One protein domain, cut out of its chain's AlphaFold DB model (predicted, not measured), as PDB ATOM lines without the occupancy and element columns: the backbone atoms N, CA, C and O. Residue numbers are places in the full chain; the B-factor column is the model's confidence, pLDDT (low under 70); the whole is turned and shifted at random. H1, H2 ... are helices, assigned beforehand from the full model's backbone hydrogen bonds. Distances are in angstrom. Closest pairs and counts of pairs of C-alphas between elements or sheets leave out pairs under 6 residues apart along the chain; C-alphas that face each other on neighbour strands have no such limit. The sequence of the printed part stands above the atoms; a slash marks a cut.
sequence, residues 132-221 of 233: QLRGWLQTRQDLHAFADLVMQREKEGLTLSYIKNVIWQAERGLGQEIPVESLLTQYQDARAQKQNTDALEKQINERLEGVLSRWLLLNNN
ATOM      1  N   GLN A 132      -8.484 -17.773  48.956       93.19
ATOM      2  CA  GLN A 132      -9.507 -17.347  47.980       93.19
ATOM      3  C   GLN A 132     -10.670 -18.346  47.805       93.19
ATOM      4  O   GLN A 132     -11.641 -18.075  47.112       93.19
ATOM      5  N   LEU A 133     -10.563 -19.557  48.361       95.31
ATOM      6  CA  LEU A 133     -11.602 -20.594  48.288       95.31
ATOM      7  C   LEU A 133     -12.207 -20.811  46.881       95.31
ATOM      8  O   LEU A 133     -13.365 -21.198  46.739       95.31
ATOM      9  N   ARG A 134     -11.412 -20.635  45.816       94.06
ATOM     10  CA  ARG A 134     -11.860 -20.902  44.440       94.06
ATOM     11  C   ARG A 134     -12.285 -22.354  44.247       94.06
ATOM     12  O   ARG A 134     -13.285 -22.609  43.594       94.06
ATOM     13  N   GLY A 135     -11.587 -23.295  44.886       94.00
ATOM     14  CA  GLY A 135     -11.978 -24.706  44.874       94.00
ATOM     15  C   GLY A 135     -13.350 -24.956  45.511       94.00
ATOM     16  O   GLY A 135     -14.083 -25.818  45.041       94.00
ATOM     17  N   TRP A 136     -13.739 -24.176  46.525       94.06
ATOM     18  CA  TRP A 136     -15.071 -24.267  47.131       94.06
ATOM     19  C   TRP A 136     -16.160 -23.813  46.158       94.06
ATOM     20  O   TRP A 136     -17.149 -24.517  45.960       94.06
ATOM     21  N   LEU A 137     -15.948 -22.659  45.513       92.31
ATOM     22  CA  LEU A 137     -16.840 -22.144  44.472       92.31
ATOM     23  C   LEU A 137     -16.976 -23.139  43.318       92.31
ATOM     24  O   LEU A 137     -18.095 -23.458  42.921       92.31
ATOM     25  N   GLN A 138     -15.849 -23.675  42.847       94.44
ATOM     26  CA  GLN A 138     -15.817 -24.676  41.788       94.44
ATOM     27  C   GLN A 138     -16.574 -25.941  42.199       94.44
ATOM     28  O   GLN A 138     -17.449 -26.384  41.471       94.44
ATOM     29  N   THR A 139     -16.326 -26.467  43.402       95.19
ATOM     30  CA  THR A 139     -17.005 -27.673  43.909       95.19
ATOM     31  C   THR A 139     -18.520 -27.495  43.939       95.19
ATOM     32  O   THR A 139     -19.255 -28.420  43.605       95.19
ATOM     33  N   ARG A 140     -19.012 -26.305  44.305       93.75
ATOM     34  CA  ARG A 140     -20.451 -26.016  44.269       93.75
ATOM     35  C   ARG A 140     -21.008 -26.016  42.848       93.75
ATOM     36  O   ARG A 140     -22.084 -26.562  42.635       93.75
ATOM     37  N   GLN A 141     -20.294 -25.411  41.902       93.31
ATOM     38  CA  GLN A 141     -20.705 -25.381  40.497       93.31
ATOM     39  C   GLN A 141     -20.677 -26.782  39.878       93.31
ATOM     40  O   GLN A 141     -21.649 -27.190  39.248       93.31
ATOM     41  N   ASP A 142     -19.609 -27.540  40.123       96.12
ATOM     42  CA  ASP A 142     -19.442 -28.908  39.636       96.12
ATOM     43  C   ASP A 142     -20.509 -29.839  40.207       96.12
ATOM     44  O   ASP A 142     -21.070 -30.657  39.480       96.12
ATOM     45  N   LEU A 143     -20.830 -29.701  41.498       96.25
ATOM     46  CA  LEU A 143     -21.880 -30.490  42.133       96.25
ATOM     47  C   LEU A 143     -23.253 -30.195  41.523       96.25
ATOM     48  O   LEU A 143     -24.021 -31.127  41.290       96.25
ATOM     49  N   HIS A 144     -23.537 -28.927  41.225       94.56
ATOM     50  CA  HIS A 144     -24.780 -28.532  40.570       94.56
ATOM     51  C   HIS A 144     -24.875 -29.088  39.143       94.56
ATOM     52  O   HIS A 144     -25.854 -29.739  38.785       94.56
ATOM     53  N   ALA A 145     -23.809 -28.941  38.351       96.62
ATOM     54  CA  ALA A 145     -23.737 -29.517  37.009       96.62
ATOM     55  C   ALA A 145     -23.860 -31.053  37.035       96.62
ATOM     56  O   ALA A 145     -24.497 -31.660  36.172       96.62
ATOM     57  N   PHE A 146     -23.283 -31.704  38.047       96.25
ATOM     58  CA  PHE A 146     -23.430 -33.141  38.252       96.25
ATOM     59  C   PHE A 146     -24.873 -33.534  38.607       96.25
ATOM     60  O   PHE A 146     -25.364 -34.549  38.108       96.25
ATOM     61  N   ALA A 147     -25.578 -32.726  39.408       94.38
ATOM     62  CA  ALA A 147     -26.996 -32.917  39.705       94.38
ATOM     63  C   ALA A 147     -27.842 -32.937  38.424       94.38
ATOM     64  O   ALA A 147     -28.650 -33.851  38.235       94.38
ATOM     65  N   ASP A 148     -27.600 -31.989  37.516       94.81
ATOM     66  CA  ASP A 148     -28.292 -31.899  36.227       94.81
ATOM     67  C   ASP A 148     -28.063 -33.145  35.363       94.81
ATOM     68  O   ASP A 148     -29.012 -33.709  34.806       94.81
ATOM     69  N   LEU A 149     -26.822 -33.640  35.311       94.94
ATOM     70  CA  LEU A 149     -26.493 -34.881  34.606       94.94
ATOM     71  C   LEU A 149     -27.227 -36.086  35.207       94.94
ATOM     72  O   LEU A 149     -27.776 -36.904  34.467       94.94
ATOM     73  N   VAL A 150     -27.288 -36.196  36.536       94.12
ATOM     74  CA  VAL A 150     -28.034 -37.269  37.213       94.12
ATOM     75  C   VAL A 150     -29.529 -37.190  36.895       94.12
ATOM     76  O   VAL A 150     -30.153 -38.220  36.631       94.12
ATOM     77  N   MET A 151     -30.115 -35.990  36.844       91.44
ATOM     78  CA  MET A 151     -31.510 -35.814  36.422       91.44
ATOM     79  C   MET A 151     -31.739 -36.248  34.975       91.44
ATOM     80  O   MET A 151     -32.754 -36.883  34.685       91.44
ATOM     81  N   GLN A 152     -30.817 -35.916  34.068       92.31
ATOM     82  CA  GLN A 152     -30.897 -36.322  32.667       92.31
ATOM     83  C   GLN A 152     -30.848 -37.845  32.527       92.31
ATOM     84  O   GLN A 152     -31.700 -38.428  31.860       92.31
ATOM     85  N   ARG A 153     -29.902 -38.500  33.205       92.19
ATOM     86  CA  ARG A 153     -29.751 -39.958  33.161       92.19
ATOM     87  C   ARG A 153     -30.951 -40.699  33.736       92.19
ATOM     88  O   ARG A 153     -31.323 -41.748  33.219       92.19
ATOM     89  N   GLU A 154     -31.611 -40.150  34.750       90.56
ATOM     90  CA  GLU A 154     -32.837 -40.766  35.261       90.56
ATOM     91  C   GLU A 154     -33.994 -40.713  34.253       90.56
ATOM     92  O   GLU A 154     -34.764 -41.666  34.148       90.56
ATOM     93  N   LYS A 155     -34.072 -39.660  33.426       87.75
ATOM     94  CA  LYS A 155     -35.029 -39.598  32.305       87.75
ATOM     95  C   LYS A 155     -34.724 -40.623  31.206       87.75
ATOM     96  O   LYS A 155     -35.635 -41.017  30.487       87.75
ATOM     97  N   GLU A 156     -33.475 -41.075  31.096       91.56
ATOM     98  CA  GLU A 156     -33.037 -42.149  30.188       91.56
ATOM     99  C   GLU A 156     -33.326 -43.561  30.744       91.56
ATOM    100  O   GLU A 156     -32.949 -44.556  30.129       91.56
ATOM    101  N   GLY A 157     -34.016 -43.671  31.889       86.81
ATOM    102  CA  GLY A 157     -34.477 -44.940  32.463       86.81
ATOM    103  C   GLY A 157     -33.586 -45.521  33.567       86.81
ATOM    104  O   GLY A 157     -33.841 -46.633  34.027       86.81
ATOM    105  N   LEU A 158     -32.555 -44.795  34.018       88.12
ATOM    106  CA  LEU A 158     -31.707 -45.205  35.145       88.12
ATOM    107  C   LEU A 158     -32.354 -44.841  36.489       88.12
ATOM    108  O   LEU A 158     -32.764 -43.708  36.699       88.12
ATOM    109  N   THR A 159     -32.380 -45.752  37.460       89.00
ATOM    110  CA  THR A 159     -32.870 -45.442  38.814       89.00
ATOM    111  C   THR A 159     -31.752 -44.845  39.671       89.00
ATOM    112  O   THR A 159     -30.910 -45.584  40.184       89.00
ATOM    113  N   LEU A 160     -31.733 -43.519  39.845       92.88
ATOM    114  CA  LEU A 160     -30.646 -42.801  40.531       92.88
ATOM    115  C   LEU A 160     -31.094 -42.118  41.834       92.88
ATOM    116  O   LEU A 160     -30.392 -41.253  42.359       92.88
ATOM    117  N   SER A 161     -32.231 -42.532  42.401       88.06
ATOM    118  CA  SER A 161     -32.860 -41.914  43.581       88.06
ATOM    119  C   SER A 161     -31.929 -41.768  44.793       88.06
ATOM    120  O   SER A 161     -31.928 -40.728  45.448       88.06
ATOM    121  N   TYR A 162     -31.085 -42.766  45.071       92.25
ATOM    122  CA  TYR A 162     -30.097 -42.678  46.150       92.25
ATOM    123  C   TYR A 162     -29.051 -41.584  45.890       92.25
ATOM    124  O   TYR A 162     -28.753 -40.783  46.774       92.25
ATOM    125  N   ILE A 163     -28.531 -41.506  44.660       92.38
ATOM    126  CA  ILE A 163     -27.533 -40.503  44.266       92.38
ATOM    127  C   ILE A 163     -28.138 -39.101  44.353       92.38
ATOM    128  O   ILE A 163     -27.499 -38.197  44.882       92.38
ATOM    129  N   LYS A 164     -29.396 -38.931  43.928       92.06
ATOM    130  CA  LYS A 164     -30.131 -37.665  44.069       92.06
ATOM    131  C   LYS A 164     -30.193 -37.190  45.517       92.06
ATOM    132  O   LYS A 164     -29.950 -36.017  45.778       92.06
ATOM    133  N   ASN A 165     -30.466 -38.099  46.454       93.69
ATOM    134  CA  ASN A 165     -30.513 -37.760  47.875       93.69
ATOM    135  C   ASN A 165     -29.148 -37.296  48.396       93.69
ATOM    136  O   ASN A 165     -29.084 -36.299  49.112       93.69
ATOM    137  N   VAL A 166     -28.062 -37.980  48.021       95.56
ATOM    138  CA  VAL A 166     -26.700 -37.590  48.423       95.56
ATOM    139  C   VAL A 166     -26.312 -36.236  47.826       95.56
ATOM    140  O   VAL A 166     -25.809 -35.381  48.553       95.56
ATOM    141  N   ILE A 167     -26.588 -36.006  46.537       94.75
ATOM    142  CA  ILE A 167     -26.328 -34.721  45.870       94.75
ATOM    143  C   ILE A 167     -27.095 -33.600  46.558       94.75
ATOM    144  O   ILE A 167     -26.497 -32.598  46.925       94.75
ATOM    145  N   TRP A 168     -28.391 -33.790  46.804       93.19
ATOM    146  CA  TRP A 168     -29.212 -32.784  47.468       93.19
ATOM    147  C   TRP A 168     -28.702 -32.461  48.879       93.19
ATOM    148  O   TRP A 168     -28.647 -31.294  49.269       93.19
ATOM    149  N   GLN A 169     -28.283 -33.474  49.647       93.75
ATOM    150  CA  GLN A 169     -27.671 -33.255  50.962       93.75
ATOM    151  C   GLN A 169     -26.353 -32.481  50.854       93.75
ATOM    152  O   GLN A 169     -26.117 -31.573  51.650       93.75
ATOM    153  N   ALA A 170     -25.518 -32.803  49.864       94.06
ATOM    154  CA  ALA A 170     -24.255 -32.116  49.628       94.06
ATOM    155  C   ALA A 170     -24.468 -30.661  49.169       94.06
ATOM    156  O   ALA A 170     -23.860 -29.757  49.737       94.06
ATOM    157  N   GLU A 171     -25.375 -30.401  48.222       93.06
ATOM    158  CA  GLU A 171     -25.712 -29.047  47.763       93.06
ATOM    159  C   GLU A 171     -26.261 -28.204  48.911       93.06
ATOM    160  O   GLU A 171     -25.851 -27.055  49.099       93.06
ATOM    161  N   ARG A 172     -27.149 -28.789  49.725       91.75
ATOM    162  CA  ARG A 172     -27.688 -28.134  50.915       91.75
ATOM    163  C   ARG A 172     -26.589 -27.830  51.927       91.75
ATOM    164  O   ARG A 172     -26.543 -26.711  52.427       91.75
ATOM    165  N   GLY A 173     -25.702 -28.785  52.209       91.12
ATOM    166  CA  GLY A 173     -24.579 -28.595  53.129       91.12
ATOM    167  C   GLY A 173     -23.637 -27.476  52.676       91.12
ATOM    168  O   GLY A 173     -23.389 -26.539  53.430       91.12
ATOM    169  N   LEU A 174     -23.182 -27.519  51.421       90.62
ATOM    170  CA  LEU A 174     -22.301 -26.495  50.842       90.62
ATOM    171  C   LEU A 174     -22.991 -25.123  50.696       90.62
ATOM    172  O   LEU A 174     -22.327 -24.086  50.678       90.62
ATOM    173  N   GLY A 175     -24.317 -25.105  50.545       85.75
ATOM    174  CA  GLY A 175     -25.110 -23.887  50.395       85.75
ATOM    175  C   GLY A 175     -25.463 -23.188  51.709       85.75
ATOM    176  O   GLY A 175     -25.676 -21.978  51.698       85.75
ATOM    177  N   GLN A 176     -25.517 -23.916  52.828       85.75
ATOM    178  CA  GLN A 176     -25.901 -23.362  54.133       85.75
ATOM    179  C   GLN A 176     -24.843 -22.429  54.729       85.75
ATOM    180  O   GLN A 176     -25.190 -21.423  55.348       85.75
ATOM    181  N   GLU A 177     -23.562 -22.730  54.527       82.19
ATOM    182  CA  GLU A 177     -22.461 -21.984  55.132       82.19
ATOM    183  C   GLU A 177     -21.480 -21.506  54.068       82.19
ATOM    184  O   GLU A 177     -20.390 -22.046  53.911       82.19
ATOM    185  N   ILE A 178     -21.855 -20.458  53.329       91.00
ATOM    186  CA  ILE A 178     -20.917 -19.809  52.409       91.00
ATOM    187  C   ILE A 178     -19.805 -19.146  53.243       91.00
ATOM    188  O   ILE A 178     -20.106 -18.255  54.054       91.00
ATOM    189  N   PRO A 179     -18.535 -19.557  53.083       94.19
ATOM    190  CA  PRO A 179     -17.432 -18.956  53.819       94.19
ATOM    191  C   PRO A 179     -17.233 -17.498  53.401       94.19
ATOM    192  O   PRO A 179     -17.430 -17.147  52.234       94.19
ATOM    193  N   VAL A 180     -16.821 -16.646  54.338       95.38
ATOM    194  CA  VAL A 180     -16.638 -15.212  54.064       95.38
ATOM    195  C   VAL A 180     -15.558 -14.973  53.008       95.38
ATOM    196  O   VAL A 180     -15.693 -14.088  52.169       95.38
ATOM    197  N   GLU A 181     -14.539 -15.824  52.947       95.62
ATOM    198  CA  GLU A 181     -13.461 -15.724  51.968       95.62
ATOM    199  C   GLU A 181     -13.922 -16.061  50.541       95.62
ATOM    200  O   GLU A 181     -13.433 -15.501  49.556       95.62
ATOM    201  N   SER A 182     -14.940 -16.918  50.419       95.50
ATOM    202  CA  SER A 182     -15.613 -17.171  49.145       95.50
ATOM    203  C   SER A 182     -16.440 -15.959  48.697       95.50
ATOM    204  O   SER A 182     -16.499 -15.677  47.500       95.50
ATOM    205  N   LEU A 183     -17.045 -15.211  49.630       95.69
ATOM    206  CA  LEU A 183     -17.729 -13.946  49.326       95.69
ATOM    207  C   LEU A 183     -16.732 -12.861  48.900       95.69
ATOM    208  O   LEU A 183     -16.970 -12.186  47.903       95.69
ATOM    209  N   LEU A 184     -15.591 -12.743  49.587       96.31
ATOM    210  CA  LEU A 184     -14.514 -11.813  49.219       96.31
ATOM    211  C   LEU A 184     -13.985 -12.082  47.806       96.31
ATOM    212  O   LEU A 184     -13.766 -11.151  47.032       96.31
ATOM    213  N   THR A 185     -13.835 -13.353  47.442       96.19
ATOM    214  CA  THR A 185     -13.384 -13.742  46.100       96.19
ATOM    215  C   THR A 185     -14.429 -13.412  45.036       96.19
ATOM    216  O   THR A 185     -14.090 -12.815  44.017       96.19
ATOM    217  N   GLN A 186     -15.710 -13.691  45.300       95.50
ATOM    218  CA  GLN A 186     -16.802 -13.261  44.418       95.50
ATOM    219  C   GLN A 186     -16.848 -11.735  44.270       95.50
ATOM    220  O   GLN A 186     -17.075 -11.237  43.171       95.50
ATOM    221  N   TYR A 187     -16.590 -10.987  45.346       96.81
ATOM    222  CA  TYR A 187     -16.551  -9.527  45.309       96.81
ATOM    223  C   TYR A 187     -15.407  -9.026  44.438       96.81
ATOM    224  O   TYR A 187     -15.610  -8.152  43.597       96.81
ATOM    225  N   GLN A 188     -14.219  -9.616  44.580       95.56
ATOM    226  CA  GLN A 188     -13.076  -9.308  43.730       95.56
ATOM    227  C   GLN A 188     -13.393  -9.547  42.244       95.56
ATOM    228  O   GLN A 188     -13.120  -8.676  41.414       95.56
ATOM    229  N   ASP A 189     -13.997 -10.688  41.911       95.69
ATOM    230  CA  ASP A 189     -14.344 -11.034  40.531       95.69
ATOM    231  C   ASP A 189     -15.447 -10.114  39.974       95.69
ATOM    232  O   ASP A 189     -15.331  -9.618  38.850       95.69
ATOM    233  N   ALA A 190     -16.474  -9.804  40.772       96.81
ATOM    234  CA  ALA A 190     -17.553  -8.886  40.406       96.81
ATOM    235  C   ALA A 190     -17.038  -7.455  40.168       96.81
ATOM    236  O   ALA A 190     -17.405  -6.813  39.180       96.81
ATOM    237  N   ARG A 191     -16.118  -6.969  41.016       96.50
ATOM    238  CA  ARG A 191     -15.437  -5.676  40.835       96.50
ATOM    239  C   ARG A 191     -14.609  -5.647  39.555       96.50
ATOM    240  O   ARG A 191     -14.686  -4.668  38.814       96.50
ATOM    241  N   ALA A 192     -13.853  -6.709  39.269       96.69
ATOM    242  CA  ALA A 192     -13.079  -6.822  38.031       96.69
ATOM    243  C   ALA A 192     -13.984  -6.782  36.784       96.69
ATOM    244  O   ALA A 192     -13.620  -6.193  35.767       96.69
ATOM    245  N   GLN A 193     -15.193  -7.338  36.894       96.88
ATOM    246  CA  GLN A 193     -16.224  -7.327  35.854       96.88
ATOM    247  C   GLN A 193     -17.094  -6.056  35.848       96.88
ATOM    248  O   GLN A 193     -18.001  -5.949  35.024       96.88
ATOM    249  N   LYS A 194     -16.824  -5.079  36.728       96.00
ATOM    250  CA  LYS A 194     -17.595  -3.828  36.886       96.00
ATOM    251  C   LYS A 194     -19.089  -4.047  37.175       96.00
ATOM    252  O   LYS A 194     -19.927  -3.246  36.764       96.00
ATOM    253  N   GLN A 195     -19.425  -5.131  37.867       96.31
ATOM    254  CA  GLN A 195     -20.790  -5.422  38.307       96.31
ATOM    255  C   GLN A 195     -21.161  -4.586  39.543       96.31
ATOM    256  O   GLN A 195     -20.283  -4.064  40.231       96.31
ATOM    257  N   ASN A 196     -22.463  -4.458  39.835       95.19
ATOM    258  CA  ASN A 196     -22.912  -3.882  41.105       95.19
ATOM    259  C   ASN A 196     -22.534  -4.838  42.249       95.19
ATOM    260  O   ASN A 196     -22.830  -6.031  42.184       95.19
ATOM    261  N   THR A 197     -21.889  -4.302  43.285       97.06
ATOM    262  CA  THR A 197     -21.389  -5.072  44.426       97.06
ATOM    263  C   THR A 197     -22.014  -4.681  45.764       97.06
ATOM    264  O   THR A 197     -21.587  -5.204  46.786       97.06
ATOM    265  N   ASP A 198     -23.030  -3.817  45.784       95.69
ATOM    266  CA  ASP A 198     -23.564  -3.204  47.009       95.69
ATOM    267  C   ASP A 198     -24.144  -4.256  47.968       95.69
ATOM    268  O   ASP A 198     -23.861  -4.270  49.167       95.69
ATOM    269  N   ALA A 199     -24.921  -5.199  47.426       95.75
ATOM    270  CA  ALA A 199     -25.498  -6.288  48.210       95.75
ATOM    271  C   ALA A 199     -24.420  -7.236  48.760       95.75
ATOM    272  O   ALA A 199     -24.515  -7.694  49.899       95.75
ATOM    273  N   LEU A 200     -23.388  -7.513  47.959       95.88
ATOM    274  CA  LEU A 200     -22.297  -8.403  48.343       95.88
ATOM    275  C   LEU A 200     -21.395  -7.758  49.400       95.88
ATOM    276  O   LEU A 200     -20.975  -8.431  50.333       95.88
ATOM    277  N   GLU A 201     -21.151  -6.453  49.294       94.94
ATOM    278  CA  GLU A 201     -20.418  -5.670  50.289       94.94
ATOM    279  C   GLU A 201     -21.116  -5.698  51.647       94.94
ATOM    280  O   GLU A 201     -20.500  -6.046  52.654       94.94
ATOM    281  N   LYS A 202     -22.428  -5.431  51.662       93.50
ATOM    282  CA  LYS A 202     -23.238  -5.528  52.878       93.50
ATOM    283  C   LYS A 202     -23.155  -6.926  53.495       93.50
ATOM    284  O   LYS A 202     -22.888  -7.054  54.686       93.50
ATOM    285  N   GLN A 203     -23.319  -7.967  52.679       94.62
ATOM    286  CA  GLN A 203     -23.234  -9.349  53.145       94.62
ATOM    287  C   GLN A 203     -21.848  -9.683  53.722       94.62
ATOM    288  O   GLN A 203     -21.755 -10.387  54.725       94.62
ATOM    289  N   ILE A 204     -20.765  -9.199  53.111       95.19
ATOM    290  CA  ILE A 204     -19.403  -9.407  53.618       95.19
ATOM    291  C   ILE A 204     -19.239  -8.750  54.988       95.19
ATOM    292  O   ILE A 204     -18.742  -9.409  55.902       95.19
ATOM    293  N   ASN A 205     -19.692  -7.505  55.151       93.56
ATOM    294  CA  ASN A 205     -19.589  -6.783  56.419       93.56
ATOM    295  C   ASN A 205     -20.333  -7.517  57.544       93.56
ATOM    296  O   ASN A 205     -19.718  -7.846  58.557       93.56
ATOM    297  N   GLU A 206     -21.587  -7.917  57.311       92.62
ATOM    298  CA  GLU A 206     -22.383  -8.690  58.278       92.62
ATOM    299  C   GLU A 206     -21.700 -10.020  58.662       92.62
ATOM    300  O   GLU A 206     -21.686 -10.438  59.824       92.62
ATOM    301  N   ARG A 207     -21.097 -10.718  57.688       94.38
ATOM    302  CA  ARG A 207     -20.396 -11.990  57.938       94.38
ATOM    303  C   ARG A 207     -19.098 -11.785  58.714       94.38
ATOM    304  O   ARG A 207     -18.795 -12.602  59.584       94.38
ATOM    305  N   LEU A 208     -18.351 -10.717  58.436       94.19
ATOM    306  CA  LEU A 208     -17.149 -10.356  59.188       94.19
ATOM    307  C   LEU A 208     -17.488  -9.993  60.637       94.19
ATOM    308  O   LEU A 208     -16.846 -10.510  61.550       94.19
ATOM    309  N   GLU A 209     -18.526  -9.186  60.859       93.19
ATOM    310  CA  GLU A 209     -19.026  -8.837  62.196       93.19
ATOM    311  C   GLU A 209     -19.400 -10.084  63.003       93.19
ATOM    312  O   GLU A 209     -18.975 -10.241  64.152       93.19
ATOM    313  N   GLY A 210     -20.126 -11.024  62.390       92.62
ATOM    314  CA  GLY A 210     -20.483 -12.291  63.027       92.62
ATOM    315  C   GLY A 210     -19.264 -13.144  63.402       92.62
ATOM    316  O   GLY A 210     -19.200 -13.688  64.509       92.62
ATOM    317  N   VAL A 211     -18.269 -13.245  62.511       94.00
ATOM    318  CA  VAL A 211     -17.023 -13.991  62.768       94.00
ATOM    319  C   VAL A 211     -16.212 -13.346  63.892       94.00
ATOM    320  O   VAL A 211     -15.775 -14.051  64.804       94.00
ATOM    321  N   LEU A 212     -16.046 -12.021  63.871       92.56
ATOM    322  CA  LEU A 212     -15.313 -11.279  64.899       92.56
ATOM    323  C   LEU A 212     -16.003 -11.365  66.262       92.56
ATOM    324  O   LEU A 212     -15.342 -11.610  67.270       92.56
ATOM    325  N   SER A 213     -17.332 -11.253  66.288       91.88
ATOM    326  CA  SER A 213     -18.132 -11.419  67.506       91.88
ATOM    327  C   SER A 213     -17.962 -12.820  68.091       91.88
ATOM    328  O   SER A 213     -17.690 -12.977  69.282       91.88
ATOM    329  N   ARG A 214     -18.042 -13.862  67.254       93.50
ATOM    330  CA  ARG A 214     -17.801 -15.245  67.686       93.50
ATOM    331  C   ARG A 214     -16.378 -15.435  68.211       93.50
ATOM    332  O   ARG A 214     -16.208 -16.092  69.234       93.50
ATOM    333  N   TRP A 215     -15.371 -14.877  67.539       93.81
ATOM    334  CA  TRP A 215     -13.980 -14.927  67.992       93.81
ATOM    335  C   TRP A 215     -13.797 -14.264  69.361       93.81
ATOM    336  O   TRP A 215     -13.178 -14.854  70.244       93.81
ATOM    337  N   LEU A 216     -14.396 -13.090  69.575       91.94
ATOM    338  CA  LEU A 216     -14.368 -12.400  70.864       91.94
ATOM    339  C   LEU A 216     -14.984 -13.259  71.979       91.94
ATOM    340  O   LEU A 216     -14.393 -13.397  73.048       91.94
ATOM    341  N   LEU A 217     -16.143 -13.877  71.727       92.62
ATOM    342  CA  LEU A 217     -16.808 -14.750  72.702       92.62
ATOM    343  C   LEU A 217     -16.002 -16.021  73.002       92.62
ATOM    344  O   LEU A 217     -15.969 -16.469  74.149       92.62
ATOM    345  N   LEU A 218     -15.343 -16.597  71.989       91.81
ATOM    346  CA  LEU A 218     -14.414 -17.717  72.171       91.81
ATOM    347  C   LEU A 218     -13.233 -17.307  73.051       91.81
ATOM    348  O   LEU A 218     -12.908 -18.014  74.000       91.81
ATOM    349  N   ASN A 219     -12.625 -16.155  72.764       90.50
ATOM    350  CA  ASN A 219     -11.471 -15.650  73.498       90.50
ATOM    351  C   ASN A 219     -11.805 -15.297  74.958       90.50
ATOM    352  O   ASN A 219     -10.960 -15.428  75.839       90.50
ATOM    353  N   ASN A 220     -13.048 -14.893  75.223       88.19
ATOM    354  CA  ASN A 220     -13.508 -14.516  76.557       88.19
ATOM    355  C   ASN A 220     -14.147 -15.681  77.342       88.19
ATOM    356  O   ASN A 220     -14.637 -15.461  78.447       88.19
ATOM    357  N   ASN A 221     -14.144 -16.913  76.813       80.62
ATOM    358  CA  ASN A 221     -14.803 -18.096  77.397       80.62
ATOM    359  C   ASN A 221     -16.316 -17.923  77.656       80.62
ATOM    360  O   ASN A 221     -16.894 -18.615  78.493       80.62
TER     361      ASN A 221
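This is residues 132 to 221 of the 233 residues of the protein "VasL domain-containing protein" of Escherichia coli (UniProt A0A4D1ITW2). Two helical hairpins make a loose T: H1 and H2 form the stem, and H3 and H4 stand crosswise at its open end, where H1 meets H3. Residues 212 to 221 stick out at one end of the crossbar. The printed part has 90 residues, all helix in class, with four named helices, H1 to H4 in order, and no named strand. It is loose, with a radius of gyration of the C-alphas of 17.6 A, and flat, spanning 55 by 41 by 19 A.

H1, residues 134 to 155, begins at C-alpha (-11.860, -20.902, 44.440) and is 32.1 A long. H2 is residues 161 to 176, and H3 residues 180 to 192. H4, residues 198 to 219, is 31.7 A long and ends at C-alpha (-11.471, -15.650, 73.498).

H1 and H2, a hairpin, touch at a shallow tilt of 27 degrees, opposite ways; their closest C-alphas, of Ala 147 and Ile 167, are 6.5 A apart. H1 touches H3 with residues 134 to 137 alone, about perpendicular at 89 degrees; the closest C-alphas, of Leu 137 and Ser 182, are 6.9 A apart. H3 and H4, a hairpin, touch at a shallow tilt of 25 degrees, opposite ways, H4 with residues 200 to 208 alone; the closest C-alphas, of Val 180 and Arg 207, are 6.3 A apart. H4 is apart from H1 and H2, and H2 is apart from H3. In H1, H2, H3 and H4 every O i to N i+4 pair is within hydrogen-bond range.

The C-alphas farthest apart, of Gly 157 and Asn 220, are 57.5 A apart. The three links are tight, the printed part has no cut, and no printed residue is under 70 in pLDDT.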